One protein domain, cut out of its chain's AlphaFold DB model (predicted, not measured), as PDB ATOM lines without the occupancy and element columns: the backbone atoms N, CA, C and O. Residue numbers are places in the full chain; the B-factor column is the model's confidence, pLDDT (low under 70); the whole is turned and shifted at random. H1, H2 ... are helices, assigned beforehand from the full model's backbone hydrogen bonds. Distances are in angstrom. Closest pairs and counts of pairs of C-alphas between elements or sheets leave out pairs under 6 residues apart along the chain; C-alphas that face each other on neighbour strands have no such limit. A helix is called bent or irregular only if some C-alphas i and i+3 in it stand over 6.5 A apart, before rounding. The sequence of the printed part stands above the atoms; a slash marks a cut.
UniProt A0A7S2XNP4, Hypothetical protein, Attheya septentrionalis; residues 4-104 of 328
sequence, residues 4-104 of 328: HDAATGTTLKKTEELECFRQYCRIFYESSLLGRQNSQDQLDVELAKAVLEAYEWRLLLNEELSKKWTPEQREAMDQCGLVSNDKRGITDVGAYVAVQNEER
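What this domain is: This is residues 4 to 104 of the 328 residues of the protein "Hypothetical protein" of Attheya septentrionalis (UniProt A0A7S2XNP4). What shape would a reader see first? One long helix, H1, makes the long axis; H2 folds back after it and crosses it steeply at residues 21 to 31, while H4 runs beside residues 18 to 29 of H1 and short H3 packs on H2. Residues 4 to 12 of H1 stick out from the body as a free arm. What is it made of, and how large is it? The 101 printed residues hold four named helices, in the order H1, H2, H3, H4, and no named strand: the class is all helix. The whole is compact, with a radius of gyration of the C-alphas of 14.0 A, and elongated, spanning 48 by 29 by 22 A.

How they stand to each other: What touches the longest helix? H1, residues 4 to 34, touches H2, residues 39 to 59, opposite ways at a steep tilt of 59 degrees; their closest C-alphas, of Tyr 24 and Ala 48, are 4.6 A apart. H1 also touches H4, residues 93 to 104, the same way at a shallow tilt of 34 degrees, only just short of steep, with C-alphas 26 and 103 closest at 5.7 A. Where is the short helix? H3, residues 71 to 79, touches residues 47 to 54 of H2 at a steep tilt of 57 degrees, the C-alphas of Val 51 and Met 77 being closest at 5.6 A. H3 is close to H1 but not clearly touching, with C-alphas 17 and 79 closest at 5.8 A, and H3 and H4 are apart. How do the backbones run? Each O i to N i+4 pair is within hydrogen-bond range in H3 and H4; in H1 26 of 27 are, and in H2 15 of 17.

Where its parts are: Where does the longest helix begin and end? H1 runs 45.8 A from C-alpha 4 at (239.768, 255.403, 310.351) to C-alpha 34 at (239.207, 294.920, 333.569). How long are the others? From first to last C-alpha, H2 measures 31.0 A, H3 12.4 A and H4 16.4 A. H2 is neither bent nor irregular, but only just: C-alphas 40 and 43 are 6.2 A apart. Where does H4 end? C-alpha 104 is at (232.299, 284.029, 330.607).

The domain as a whole: How far does it reach? The two C-alphas farthest apart, of His 4 and Arg 36, are 48.1 A apart. Which links are long? Those from H2 to H3 and from H3 to H4 are long, with 11 and 13 residues; that from H1 to H2 is tight. Is it cut, and where is confidence low? The printed part has no cut; its mean pLDDT is 79.1, with residues 4 to 10, 34 to 40, 61 to 67 and 84 to 91 under 70.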
ATOM      1  N   HIS A   4     239.341 255.106 308.988       51.28
ATOM      2  CA  HIS A   4     239.768 255.403 310.351       51.28
ATOM      3  C   HIS A   4     240.701 256.616 310.456       51.28
ATOM      4  O   HIS A   4     240.552 257.373 311.405       51.28
ATOM      5  N   ASP A   5     241.584 256.856 309.481       52.84
ATOM      6  CA  ASP A   5     242.565 257.956 309.539       52.84
ATOM      7  C   ASP A   5     241.917 259.330 309.275       52.84
ATOM      8  O   ASP A   5     242.378 260.361 309.764       52.84
ATOM      9  N   ALA A   6     240.812 259.355 308.522       60.03
ATOM     10  CA  ALA A   6     240.078 260.581 308.204       60.03
ATOM     11  C   ALA A   6     239.236 261.091 309.392       60.03
ATOM     12  O   ALA A   6     239.118 262.301 309.617       60.03
ATOM     13  N   ALA A   7     238.666 260.173 310.177       61.38
ATOM     14  CA  ALA A   7     237.852 260.501 311.349       61.38
ATOM     15  C   ALA A   7     238.692 261.090 312.500       61.38
ATOM     16  O   ALA A   7     238.272 262.060 313.140       61.38
ATOM     17  N   THR A   8     239.905 260.575 312.723       64.38
ATOM     18  CA  THR A   8     240.857 261.131 313.701       64.38
ATOM     19  C   THR A   8     241.324 262.529 313.304       64.38
ATOM     20  O   THR A   8     241.334 263.418 314.151       64.38
ATOM     21  N   GLY A   9     241.626 262.761 312.020       63.31
ATOM     22  CA  GLY A   9     242.043 264.082 311.527       63.31
ATOM     23  C   GLY A   9     240.974 265.169 311.691       63.31
ATOM     24  O   GLY A   9     241.286 266.300 312.053       63.31
ATOM     25  N   THR A  10     239.698 264.818 311.501       67.62
ATOM     26  CA  THR A  10     238.579 265.772 311.636       67.62
ATOM     27  C   THR A  10     238.312 266.124 313.104       67.62
ATOM     28  O   THR A  10     237.987 267.263 313.429       67.62
ATOM     29  N   THR A  11     238.491 265.157 314.006       71.31
ATOM     30  CA  THR A  11     238.312 265.359 315.452       71.31
ATOM     31  C   THR A  11     239.432 266.221 316.044       71.31
ATOM     32  O   THR A  11     239.158 267.100 316.862       71.31
ATOM     33  N   LEU A  12     240.678 266.014 315.600       73.50
ATOM     34  CA  LEU A  12     241.830 266.807 316.033       73.50
ATOM     35  C   LEU A  12     241.672 268.279 315.626       73.50
ATOM     36  O   LEU A  12     241.715 269.154 316.485       73.50
ATOM     37  N   LYS A  13     241.360 268.535 314.346       79.50
ATOM     38  CA  LYS A  13     241.157 269.893 313.821       79.50
ATOM     39  C   LYS A  13     240.048 270.644 314.568       79.50
ATOM     40  O   LYS A  13     240.230 271.786 314.964       79.50
ATOM     41  N   LYS A  14     238.921 269.980 314.837       80.50
ATOM     42  CA  LYS A  14     237.807 270.573 315.594       80.50
ATOM     43  C   LYS A  14     238.190 270.927 317.038       80.50
ATOM     44  O   LYS A  14     237.650 271.871 317.609       80.50
ATOM     45  N   THR A  15     239.105 270.166 317.638       85.38
ATOM     46  CA  THR A  15     239.619 270.447 318.987       85.38
ATOM     47  C   THR A  15     240.518 271.686 318.977       85.38
ATOM     48  O   THR A  15     240.382 272.537 319.849       85.38
ATOM     49  N   GLU A  16     241.377 271.824 317.964       88.44
ATOM     50  CA  GLU A  16     242.235 273.003 317.764       88.44
ATOM     51  C   GLU A  16     241.411 274.277 317.499       88.44
ATOM     52  O   GLU A  16     241.686 275.322 318.090       88.44
ATOM     53  N   GLU A  17     240.354 274.175 316.683       90.06
ATOM     54  CA  GLU A  17     239.426 275.280 316.398       90.06
ATOM     55  C   GLU A  17     238.713 275.776 317.670       90.06
ATOM     56  O   GLU A  17     238.645 276.980 317.928       90.06
ATOM     57  N   LEU A  18     238.216 274.847 318.499       90.50
ATOM     58  CA  LEU A  18     237.572 275.178 319.774       90.50
ATOM     59  C   LEU A  18     238.546 275.796 320.781       90.50
ATOM     60  O   LEU A  18     238.140 276.669 321.546       90.50
ATOM     61  N   GLU A  19     239.811 275.374 320.787       93.06
ATOM     62  CA  GLU A  19     240.823 275.951 321.675       93.06
ATOM     63  C   GLU A  19     241.212 277.373 321.244       93.06
ATOM     64  O   GLU A  19     241.296 278.268 322.090       93.06
ATOM     65  N   CYS A  20     241.336 277.633 319.937       92.75
ATOM     66  CA  CYS A  20     241.497 278.999 319.430       92.75
ATOM     67  C   CYS A  20     240.302 279.876 319.826       92.75
ATOM     68  O   CYS A  20     240.472 280.974 320.362       92.75
ATOM     69  N   PHE A  21     239.078 279.374 319.642       94.38
ATOM     70  CA  PHE A  21     237.872 280.101 320.036       94.38
ATOM     71  C   PHE A  21     237.828 280.386 321.547       94.38
ATOM     72  O   PHE A  21     237.488 281.496 321.966       94.38
ATOM     73  N   ARG A  22     238.226 279.411 322.373       95.75
ATOM     74  CA  ARG A  22     238.360 279.556 323.827       95.75
ATOM     75  C   ARG A  22     239.329 280.676 324.197       95.75
ATOM     76  O   ARG A  22     239.009 281.490 325.066       95.75
ATOM     77  N   GLN A  23     240.481 280.749 323.533       95.12
ATOM     78  CA  GLN A  23     241.472 281.798 323.763       95.12
ATOM     79  C   GLN A  23     240.891 283.192 323.490       95.12
ATOM     80  O   GLN A  23     241.020 284.082 324.334       95.12
ATOM     81  N   TYR A  24     240.188 283.380 322.371       95.12
ATOM     82  CA  TYR A  24     239.550 284.663 322.064       95.12
ATOM     83  C   TYR A  24     238.403 284.997 323.024       95.12
ATOM     84  O   TYR A  24     238.294 286.143 323.460       95.12
ATOM     85  N   CYS A  25     237.601 284.012 323.447       94.06
ATOM     86  CA  CYS A  25     236.603 284.215 324.502       94.06
ATOM     87  C   CYS A  25     237.246 284.723 325.797       94.06
ATOM     88  O   CYS A  25     236.757 285.687 326.389       94.06
ATOM     89  N   ARG A  26     238.363 284.118 326.217       92.75
ATOM     90  CA  ARG A  26     239.103 284.541 327.411       92.75
ATOM     91  C   ARG A  26     239.578 285.988 327.294       92.75
ATOM     92  O   ARG A  26     239.258 286.793 328.166       92.75
ATOM     93  N   ILE A  27     240.262 286.332 326.200       91.44
ATOM     94  CA  ILE A  27     240.761 287.694 325.946       91.44
ATOM     95  C   ILE A  27     239.607 288.705 325.984       91.44
ATOM     96  O   ILE A  27     239.692 289.734 326.659       91.44
ATOM     97  N   PHE A  28     238.501 288.407 325.298       92.06
ATOM     98  CA  PHE A  28     237.341 289.290 325.252       92.06
ATOM     99  C   PHE A  28     236.715 289.506 326.636       92.06
ATOM    100  O   PHE A  28     236.477 290.648 327.033       92.06
ATOM    101  N   TYR A  29     236.446 288.434 327.388       90.56
ATOM    102  CA  TYR A  29     235.761 288.558 328.674       90.56
ATOM    103  C   TYR A  29     236.648 289.164 329.763       90.56
ATOM    104  O   TYR A  29     236.163 289.986 330.542       90.56
ATOM    105  N   GLU A  30     237.936 288.825 329.806       85.88
ATOM    106  CA  GLU A  30     238.869 289.424 330.765       85.88
ATOM    107  C   GLU A  30     239.059 290.922 330.495       85.88
ATOM    108  O   GLU A  30     238.944 291.736 331.416       85.88
ATOM    109  N   SER A  31     239.254 291.318 329.233       85.31
ATOM    110  CA  SER A  31     239.422 292.730 328.866       85.31
ATOM    111  C   SER A  31     238.155 293.566 329.085       85.31
ATOM    112  O   SER A  31     238.236 294.700 329.565       85.31
ATOM    113  N   SER A  32     236.975 293.002 328.809       83.06
ATOM    114  CA  SER A  32     235.682 293.677 329.008       83.06
ATOM    115  C   SER A  32     235.382 293.975 330.480       83.06
ATOM    116  O   SER A  32     234.654 294.922 330.788       83.06
ATOM    117  N   LEU A  33     235.936 293.174 331.396       76.88
ATOM    118  CA  LEU A  33     235.752 293.338 332.838       76.88
ATOM    119  C   LEU A  33     236.831 294.215 333.489       76.88
ATOM    120  O   LEU A  33     236.522 294.891 334.470       76.88
ATOM    121  N   LEU A  34     238.061 294.230 332.958       69.56
ATOM    122  CA  LEU A  34     239.207 294.920 333.569       69.56
ATOM    123  C   LEU A  34     239.372 296.390 333.169       69.56
ATOM    124  O   LEU A  34     240.051 297.127 333.878       69.56
ATOM    125  N   GLY A  35     238.792 296.841 332.054       61.41
ATOM    126  CA  GLY A  35     238.771 298.262 331.664       61.41
ATOM    127  C   GLY A  35     240.136 298.927 331.397       61.41
ATOM    128  O   GLY A  35     240.165 300.092 331.006       61.41
ATOM    129  N   ARG A  36     241.262 298.221 331.576       58.41
ATOM    130  CA  ARG A  36     242.618 298.668 331.226       58.41
ATOM    131  C   ARG A  36     243.074 297.953 329.960       58.41
ATOM    132  O   ARG A  36     242.977 296.734 329.882       58.41
ATOM    133  N   GLN A  37     243.585 298.710 328.995       55.38
ATOM    134  CA  GLN A  37     244.218 298.167 327.795       55.38
ATOM    135  C   GLN A  37     245.610 298.778 327.668       55.38
ATOM    136  O   GLN A  37     245.741 300.004 327.640       55.38
ATOM    137  N   ASN A  38     246.646 297.940 327.604       60.12
ATOM    138  CA  ASN A  38     247.911 298.368 327.021       60.12
ATOM    139  C   ASN A  38     247.783 298.326 325.491       60.12
ATOM    140  O   ASN A  38     246.933 297.623 324.948       60.12
ATOM    141  N   SER A  39     248.642 299.052 324.777       58.31
ATOM    142  CA  SER A  39     248.583 299.142 323.311       58.31
ATOM    143  C   SER A  39     248.759 297.796 322.597       58.31
ATOM    144  O   SER A  39     248.187 297.605 321.530       58.31
ATOM    145  N   GLN A  40     249.518 296.859 323.179       58.53
ATOM    146  CA  GLN A  40     249.675 295.504 322.636       58.53
ATOM    147  C   GLN A  40     248.415 294.651 322.861       58.53
ATOM    148  O   GLN A  40     248.001 293.929 321.961       58.53
ATOM    149  N   ASP A  41     247.750 294.819 324.009       74.75
ATOM    150  CA  ASP A  41     246.495 294.127 324.338       74.75
ATOM    151  C   ASP A  41     245.344 294.579 323.423       74.75
ATOM    152  O   ASP A  41     244.333 293.895 323.289       74.75
ATOM    153  N   GLN A  42     245.470 295.744 322.783       84.44
ATOM    154  CA  GLN A  42     244.382 296.333 322.014       84.44
ATOM    155  C   GLN A  42     244.098 295.581 320.708       84.44
ATOM    156  O   GLN A  42     242.927 295.363 320.398       84.44
ATOM    157  N   LEU A  43     245.134 295.123 319.994       87.31
ATOM    158  CA  LEU A  43     244.954 294.306 318.789       87.31
ATOM    159  C   LEU A  43     244.304 292.961 319.134       87.31
ATOM    160  O   LEU A  43     243.327 292.575 318.501       87.31
ATOM    161  N   ASP A  44     244.791 292.283 320.175       88.88
ATOM    162  CA  ASP A  44     244.240 290.997 320.612       88.88
ATOM    163  C   ASP A  44     242.772 291.124 321.035       88.88
ATOM    164  O   ASP A  44     241.949 290.264 320.718       88.88
ATOM    165  N   VAL A  45     242.407 292.229 321.692       88.81
ATOM    166  CA  VAL A  45     241.013 292.515 322.051       88.81
ATOM    167  C   VAL A  45     240.155 292.825 320.824       88.81
ATOM    168  O   VAL A  45     238.998 292.410 320.777       88.81
ATOM    169  N   GLU A  46     240.679 293.539 319.829       89.88
ATOM    170  CA  GLU A  46     239.970 293.784 318.567       89.88
ATOM    171  C   GLU A  46     239.747 292.493 317.773       89.88
ATOM    172  O   GLU A  46     238.645 292.273 317.264       89.88
ATOM    173  N   LEU A  47     240.742 291.604 317.731       91.94
ATOM    174  CA  LEU A  47     240.606 290.275 317.134       91.94
ATOM    175  C   LEU A  47     239.581 289.431 317.896       91.94
ATOM    176  O   LEU A  47     238.686 288.852 317.282       91.94
ATOM    177  N   ALA A  48     239.645 289.421 319.230       92.19
ATOM    178  CA  ALA A  48     238.689 288.702 320.064       92.19
ATOM    179  C   ALA A  48     237.250 289.192 319.849       92.19
ATOM    180  O   ALA A  48     236.339 288.381 319.687       92.19
ATOM    181  N   LYS A  49     237.041 290.512 319.772       91.38
ATOM    182  CA  LYS A  49     235.742 291.110 319.419       91.38
ATOM    183  C   LYS A  49     235.250 290.622 318.060       91.38
ATOM    184  O   LYS A  49     234.120 290.153 317.973       91.38
ATOM    185  N   ALA A  50     236.097 290.675 317.032       89.88
ATOM    186  CA  ALA A  50     235.736 290.231 315.687       89.88
ATOM    187  C   ALA A  50     235.354 288.739 315.647       89.88
ATOM    188  O   ALA A  50     234.380 288.371 314.991       89.88
ATOM    189  N   VAL A  51     236.073 287.887 316.387       91.00
ATOM    190  CA  VAL A  51     235.772 286.451 316.506       91.00
ATOM    191  C   VAL A  51     234.418 286.211 317.180       91.00
ATOM    192  O   VAL A  51     233.623 285.420 316.670       91.00
ATOM    193  N   LEU A  52     234.116 286.899 318.289       91.00
ATOM    194  CA  LEU A  52     232.813 286.764 318.952       91.00
ATOM    195  C   LEU A  52     231.668 287.309 318.093       91.00
ATOM    196  O   LEU A  52     230.624 286.665 318.011       91.00
ATOM    197  N   GLU A  53     231.866 288.440 317.416       88.31
ATOM    198  CA  GLU A  53     230.885 288.963 316.465       88.31
ATOM    199  C   GLU A  53     230.614 287.931 315.367       88.31
ATOM    200  O   GLU A  53     229.466 287.589 315.111       88.31
ATOM    201  N   ALA A  54     231.651 287.374 314.737       85.12
ATOM    202  CA  ALA A  54     231.499 286.362 313.692       85.12
ATOM    203  C   ALA A  54     230.795 285.090 314.168       85.12
ATOM    204  O   ALA A  54     230.008 284.500 313.421       85.12
ATOM    205  N   TYR A  55     231.044 284.684 315.411       88.06
ATOM    206  CA  TYR A  55     230.306 283.608 316.054       88.06
ATOM    207  C   TYR A  55     228.811 283.948 316.191       88.06
ATOM    208  O   TYR A  55     227.970 283.155 315.762       88.06
ATOM    209  N   GLU A  56     228.461 285.139 316.687       84.38
ATOM    210  CA  GLU A  56     227.068 285.606 316.767       84.38
ATOM    211  C   GLU A  56     226.407 285.692 315.380       84.38
ATOM    212  O   GLU A  56     225.275 285.244 315.195       84.38
ATOM    213  N   TRP A  57     227.131 286.174 314.367       79.94
ATOM    214  CA  TRP A  57     226.657 286.213 312.981       79.94
ATOM    215  C   TRP A  57     226.339 284.821 312.437       79.94
ATOM    216  O   TRP A  57     225.309 284.625 311.784       79.94
ATOM    217  N   ARG A  58     227.194 283.835 312.732       77.00
ATOM    218  CA  ARG A  58     226.960 282.435 312.360       77.00
ATOM    219  C   ARG A  58     225.749 281.842 313.076       77.00
ATOM    220  O   ARG A  58     225.021 281.083 312.438       77.00
ATOM    221  N   LEU A  59     225.502 282.203 314.338       73.69
ATOM    222  CA  LEU A  59     224.274 281.816 315.048       73.69
ATOM    223  C   LEU A  59     223.019 282.404 314.388       73.69
ATOM    224  O   LEU A  59     221.994 281.731 314.307       73.69
ATOM    225  N   LEU A  60     223.105 283.643 313.899       74.88
ATOM    226  CA  LEU A  60     221.992 284.373 313.283       74.88
ATOM    227  C   LEU A  60     221.813 284.099 311.777       74.88
ATOM    228  O   LEU A  60     220.896 284.655 311.175       74.88
ATOM    229  N   LEU A  61     222.654 283.251 311.167       68.94
ATOM    230  CA  LEU A  61     222.636 282.901 309.736       68.94
ATOM    231  C   LEU A  61     222.681 284.114 308.785       68.94
ATOM    232  O   LEU A  61     222.102 284.080 307.699       68.94
ATOM    233  N   ASN A  62     223.359 285.194 309.172       65.12
ATOM    234  CA  ASN A  62     223.400 286.412 308.365       65.12
ATOM    235  C   ASN A  62     224.734 286.526 307.600       65.12
ATOM    236  O   ASN A  62     225.801 286.681 308.190       65.12
ATOM    237  N   GLU A  63     224.667 286.425 306.268       61.16
ATOM    238  CA  GLU A  63     225.832 286.385 305.367       61.16
ATOM    239  C   GLU A  63     226.391 287.777 304.995       61.16
ATOM    240  O   GLU A  63     227.473 287.877 304.401       61.16
ATOM    241  N   GLU A  64     225.695 288.870 305.337       61.62
ATOM    242  CA  GLU A  64     225.987 290.205 304.790       61.62
ATOM    243  C   GLU A  64     227.260 290.881 305.346       61.62
ATOM    244  O   GLU A  64     227.781 291.801 304.708       61.62
ATOM    245  N   LEU A  65     227.829 290.425 306.473       59.47
ATOM    246  CA  LEU A  65     228.998 291.080 307.099       59.47
ATOM    247  C   LEU A  65     230.377 290.558 306.698       59.47
ATOM    248  O   LEU A  65     231.382 291.189 307.032       59.47
ATOM    249  N   SER A  66     230.454 289.501 305.893       59.06
ATOM    250  CA  SER A  66     231.727 288.906 305.444       59.06
ATOM    251  C   SER A  66     232.634 289.840 304.609       59.06
ATOM    252  O   SER A  66     233.775 289.493 304.296       59.06
ATOM    253  N   LYS A  67     232.162 291.042 304.244       61.69
ATOM    254  CA  LYS A  67     232.842 291.971 303.322       61.69
ATOM    255  C   LYS A  67     233.704 293.060 303.980       61.69
ATOM    256  O   LYS A  67     234.278 293.858 303.245       61.69
ATOM    257  N   LYS A  68     233.807 293.130 305.315       73.94
ATOM    258  CA  LYS A  68     234.485 294.252 306.011       73.94
ATOM    259  C   LYS A  68     235.686 293.885 306.890       73.94
ATOM    260  O   LYS A  68     236.217 294.765 307.557       73.94
ATOM    261  N   TRP A  69     236.117 292.628 306.909       81.56
ATOM    262  CA  TRP A  69     237.152 292.179 307.848       81.56
ATOM    263  C   TRP A  69     238.568 292.381 307.310       81.56
ATOM    264  O   TRP A  69     238.812 292.172 306.117       81.56
ATOM    265  N   THR A  70     239.494 292.759 308.194       88.19
ATOM    266  CA  THR A  70     240.924 292.827 307.864       88.19
ATOM    267  C   THR A  70     241.495 291.418 307.629       88.19
ATOM    268  O   THR A  70     240.864 290.424 308.014       88.19
ATOM    269  N   PRO A  71     242.668 291.290 306.982       88.19
ATOM    270  CA  PRO A  71     243.332 289.998 306.812       88.19
ATOM    271  C   PRO A  71     243.542 289.248 308.137       88.19
ATOM    272  O   PRO A  71     243.237 288.062 308.212       88.19
ATOM    273  N   GLU A  72     243.963 289.955 309.186       88.38
ATOM    274  CA  GLU A  72     244.254 289.398 310.513       88.38
ATOM    275  C   GLU A  72     242.980 288.891 311.196       88.38
ATOM    276  O   GLU A  72     242.951 287.797 311.758       88.38
ATOM    277  N   GLN A  73     241.887 289.653 311.097       88.75
ATOM    278  CA  GLN A  73     240.581 289.230 311.596       88.75
ATOM    279  C   GLN A  73     240.124 287.951 310.887       88.75
ATOM    280  O   GLN A  73     239.685 286.998 311.531       88.75
ATOM    281  N   ARG A  74     240.238 287.907 309.555       86.44
ATOM    282  CA  ARG A  74     239.836 286.734 308.767       86.44
ATOM    283  C   ARG A  74     240.638 285.494 309.145       86.44
ATOM    284  O   ARG A  74     240.043 284.427 309.261       86.44
ATOM    285  N   GLU A  75     241.942 285.641 309.345       88.81
ATOM    286  CA  GLU A  75     242.810 284.557 309.800       88.81
ATOM    287  C   GLU A  75     242.388 284.038 311.182       88.81
ATOM    288  O   GLU A  75     242.167 282.838 311.333       88.81
ATOM    289  N   ALA A  76     242.162 284.927 312.154       87.25
ATOM    290  CA  ALA A  76     241.690 284.555 313.493       87.25
ATOM    291  C   ALA A  76     240.371 283.762 313.456       87.25
ATOM    292  O   ALA A  76     240.189 282.772 314.164       87.25
ATOM    293  N   MET A  77     239.438 284.169 312.594       87.38
ATOM    294  CA  MET A  77     238.151 283.491 312.453       87.38
ATOM    295  C   MET A  77     238.255 282.154 311.715       87.38
ATOM    296  O   MET A  77     237.488 281.240 312.020       87.38
ATOM    297  N   ASP A  78     239.174 282.020 310.756       86.25
ATOM    298  CA  ASP A  78     239.446 280.749 310.076       86.25
ATOM    299  C   ASP A  78     240.082 279.735 311.037       86.25
ATOM    300  O   ASP A  78     239.639 278.589 311.103       86.25
ATOM    301  N   GLN A  79     241.020 280.186 311.878       88.81
ATOM    302  CA  GLN A  79     241.605 279.384 312.961       88.81
ATOM    303  C   GLN A  79     240.553 278.901 313.969       88.81
ATOM    304  O   GLN A  79     240.679 277.810 314.514       88.81
ATOM    305  N   CYS A  80     239.486 279.676 314.183       87.31
ATOM    306  CA  CYS A  80     238.350 279.292 315.023       87.31
ATOM    307  C   CYS A  80     237.270 278.490 314.275       87.31
ATOM    308  O   CYS A  80     236.171 278.335 314.800       87.31
ATOM    309  N   GLY A  81     237.497 278.067 313.027       85.75
ATOM    310  CA  GLY A  81     236.510 277.311 312.244       85.75
ATOM    311  C   GLY A  81     235.246 278.098 311.856       85.75
ATOM    312  O   GLY A  81     234.261 277.510 311.404       85.75
ATOM    313  N   LEU A  82     235.240 279.430 311.996       83.19
ATOM    314  CA  LEU A  82     234.056 280.277 311.777       83.19
ATOM    315  C   LEU A  82     233.866 280.676 310.301       83.19
ATOM    316  O   LEU A  82     232.743 280.968 309.874       83.19
ATOM    317  N   VAL A  83     234.931 280.652 309.490       76.44
ATOM    318  CA  VAL A  83     234.928 281.103 308.075       76.44
ATOM    319  C   VAL A  83     234.908 279.940 307.077       76.44
ATOM    320  O   VAL A  83     234.977 280.167 305.873       76.44
ATOM    321  N   SER A  84     234.747 278.691 307.532       63.81
ATOM    322  CA  SER A  84     234.851 277.533 306.636       63.81
ATOM    323  C   SER A  84     233.916 277.644 305.417       63.81
ATOM    324  O   SER A  84     232.714 277.902 305.551       63.81
ATOM    325  N   ASN A  85     234.505 277.447 304.229       53.47
ATOM    326  CA  ASN A  85     233.847 277.446 302.914       53.47
ATOM    327  C   ASN A  85     232.935 276.227 302.703       53.47
ATOM    328  O   ASN A  85     232.220 276.150 301.699       53.47
ATOM    329  N   ASP A  86     232.955 275.264 303.625       55.62
ATOM    330  CA  ASP A  86     231.977 274.192 303.613       55.62
ATOM    331  C   ASP A  86     230.597 274.779 303.917       55.62
ATOM    332  O   ASP A  86     230.341 275.353 304.970       55.62
ATOM    333  N   LYS A  87     229.655 274.597 302.985       50.94
ATOM    334  CA  LYS A  87     228.246 275.026 303.110       50.94
ATOM    335  C   LYS A  87     227.512 274.419 304.318       50.94
ATOM    336  O   LYS A  87     226.343 274.711 304.546       50.94
ATOM    337  N   ARG A  88     228.175 273.543 305.071       50.88
ATOM    338  CA  ARG A  88     227.744 273.071 306.381       50.88
ATOM    339  C   ARG A  88     228.367 274.049 307.373       50.88
ATOM    340  O   ARG A  88     229.569 273.984 307.583       50.88
ATOM    341  N   GLY A  89     227.579 274.988 307.900       57.44
ATOM    342  CA  GLY A  89     228.028 275.938 308.929       57.44
ATOM    343  C   GLY A  89     228.585 275.245 310.180       57.44
ATOM    344  O   GLY A  89     228.846 274.046 310.161       57.44
ATOM    345  N   ILE A  90     228.748 275.979 311.287       62.06
ATOM    346  CA  ILE A  90     229.219 275.416 312.567       62.06
ATOM    347  C   ILE A  90     228.441 274.122 312.864       62.06
ATOM    348  O   ILE A  90     227.252 274.153 313.175       62.06
ATOM    349  N   THR A  91     229.100 272.971 312.715       64.44
ATOM    350  CA  THR A  91     228.439 271.657 312.814       64.44
ATOM    351  C   THR A  91     228.123 271.287 314.260       64.44
ATOM    352  O   THR A  91     227.340 270.375 314.507       64.44
ATOM    353  N   ASP A  92     228.709 272.015 315.214       77.25
ATOM    354  CA  ASP A  92     228.555 271.806 316.647       77.25
ATOM    355  C   ASP A  92     228.463 273.138 317.392       77.25
ATOM    356  O   ASP A  92     229.358 273.542 318.131       77.25
ATOM    357  N   VAL A  93     227.360 273.848 317.167       82.25
ATOM    358  CA  VAL A  93     227.053 275.095 317.878       82.25
ATOM    359  C   VAL A  93     227.076 274.887 319.398       82.25
ATOM    360  O   VAL A  93     227.511 275.776 320.129       82.25
ATOM    361  N   GLY A  94     226.665 273.706 319.872       84.81
ATOM    362  CA  GLY A  94     226.638 273.358 321.292       84.81
ATOM    363  C   GLY A  94     228.012 273.446 321.956       84.81
ATOM    364  O   GLY A  94     228.122 274.035 323.032       84.81
ATOM    365  N   ALA A  95     229.064 272.946 321.302       87.94
ATOM    366  CA  ALA A  95     230.428 273.042 321.822       87.94
ATOM    367  C   ALA A  95     230.913 274.498 321.950       87.94
ATOM    368  O   ALA A  95     231.475 274.864 322.981       87.94
ATOM    369  N   TYR A  96     230.641 275.351 320.958       89.88
ATOM    370  CA  TYR A  96     231.021 276.769 321.015       89.88
ATOM    371  C   TYR A  96     230.241 277.527 322.101       89.88
ATOM    372  O   TYR A  96     230.838 278.293 322.855       89.88
ATOM    373  N   VAL A  97     228.930 277.271 322.249       90.31
ATOM    374  CA  VAL A  97     228.117 277.839 323.345       90.31
ATOM    375  C   VAL A  97     228.684 277.425 324.707       90.31
ATOM    376  O   VAL A  97     228.775 278.248 325.620       90.31
ATOM    377  N   ALA A  98     229.074 276.157 324.860       91.00
ATOM    378  CA  ALA A  98     229.652 275.653 326.101       91.00
ATOM    379  C   ALA A  98     230.972 276.363 326.438       91.00
ATOM    380  O   ALA A  98     231.118 276.851 327.558       91.00
ATOM    381  N   VAL A  99     231.879 276.500 325.464       92.88
ATOM    382  CA  VAL A  99     233.143 277.241 325.625       92.88
ATOM    383  C   VAL A  99     232.885 278.699 326.004       92.88
ATOM    384  O   VAL A  99     233.460 279.195 326.972       92.88
ATOM    385  N   GLN A 100     231.981 279.379 325.292       92.38
ATOM    386  CA  GLN A 100     231.640 280.775 325.561       92.38
ATOM    387  C   GLN A 100     231.121 280.960 326.997       92.38
ATOM    388  O   GLN A 100     231.588 281.839 327.724       92.38
ATOM    389  N   ASN A 101     230.173 280.122 327.422       90.69
ATOM    390  CA  ASN A 101     229.604 280.182 328.767       90.69
ATOM    391  C   ASN A 101     230.640 279.861 329.849       90.69
ATOM    392  O   ASN A 101     230.650 280.513 330.895       90.69
ATOM    393  N   GLU A 102     231.520 278.888 329.602       92.44
ATOM    394  CA  GLU A 102     232.585 278.519 330.531       92.44
ATOM    395  C   GLU A 102     233.574 279.674 330.733       92.44
ATOM    396  O   GLU A 102     233.848 280.048 331.875       92.44
ATOM    397  N   GLU A 103     234.065 280.287 329.650       92.31
ATOM    398  CA  GLU A 103     235.002 281.413 329.737       92.31
ATOM    399  C   GLU A 103     234.336 282.666 330.316       92.31
ATOM    400  O   GLU A 103     234.938 283.348 331.147       92.31
ATOM    401  N   ARG A 104     233.066 282.939 329.986       89.44
ATOM    402  CA  ARG A 104     232.299 284.029 330.607       89.44
ATOM    403  C   ARG A 104     232.185 283.835 332.119       89.44
ATOM    404  O   ARG A 104     232.413 284.774 332.885       89.44
TER     405      ARG A 104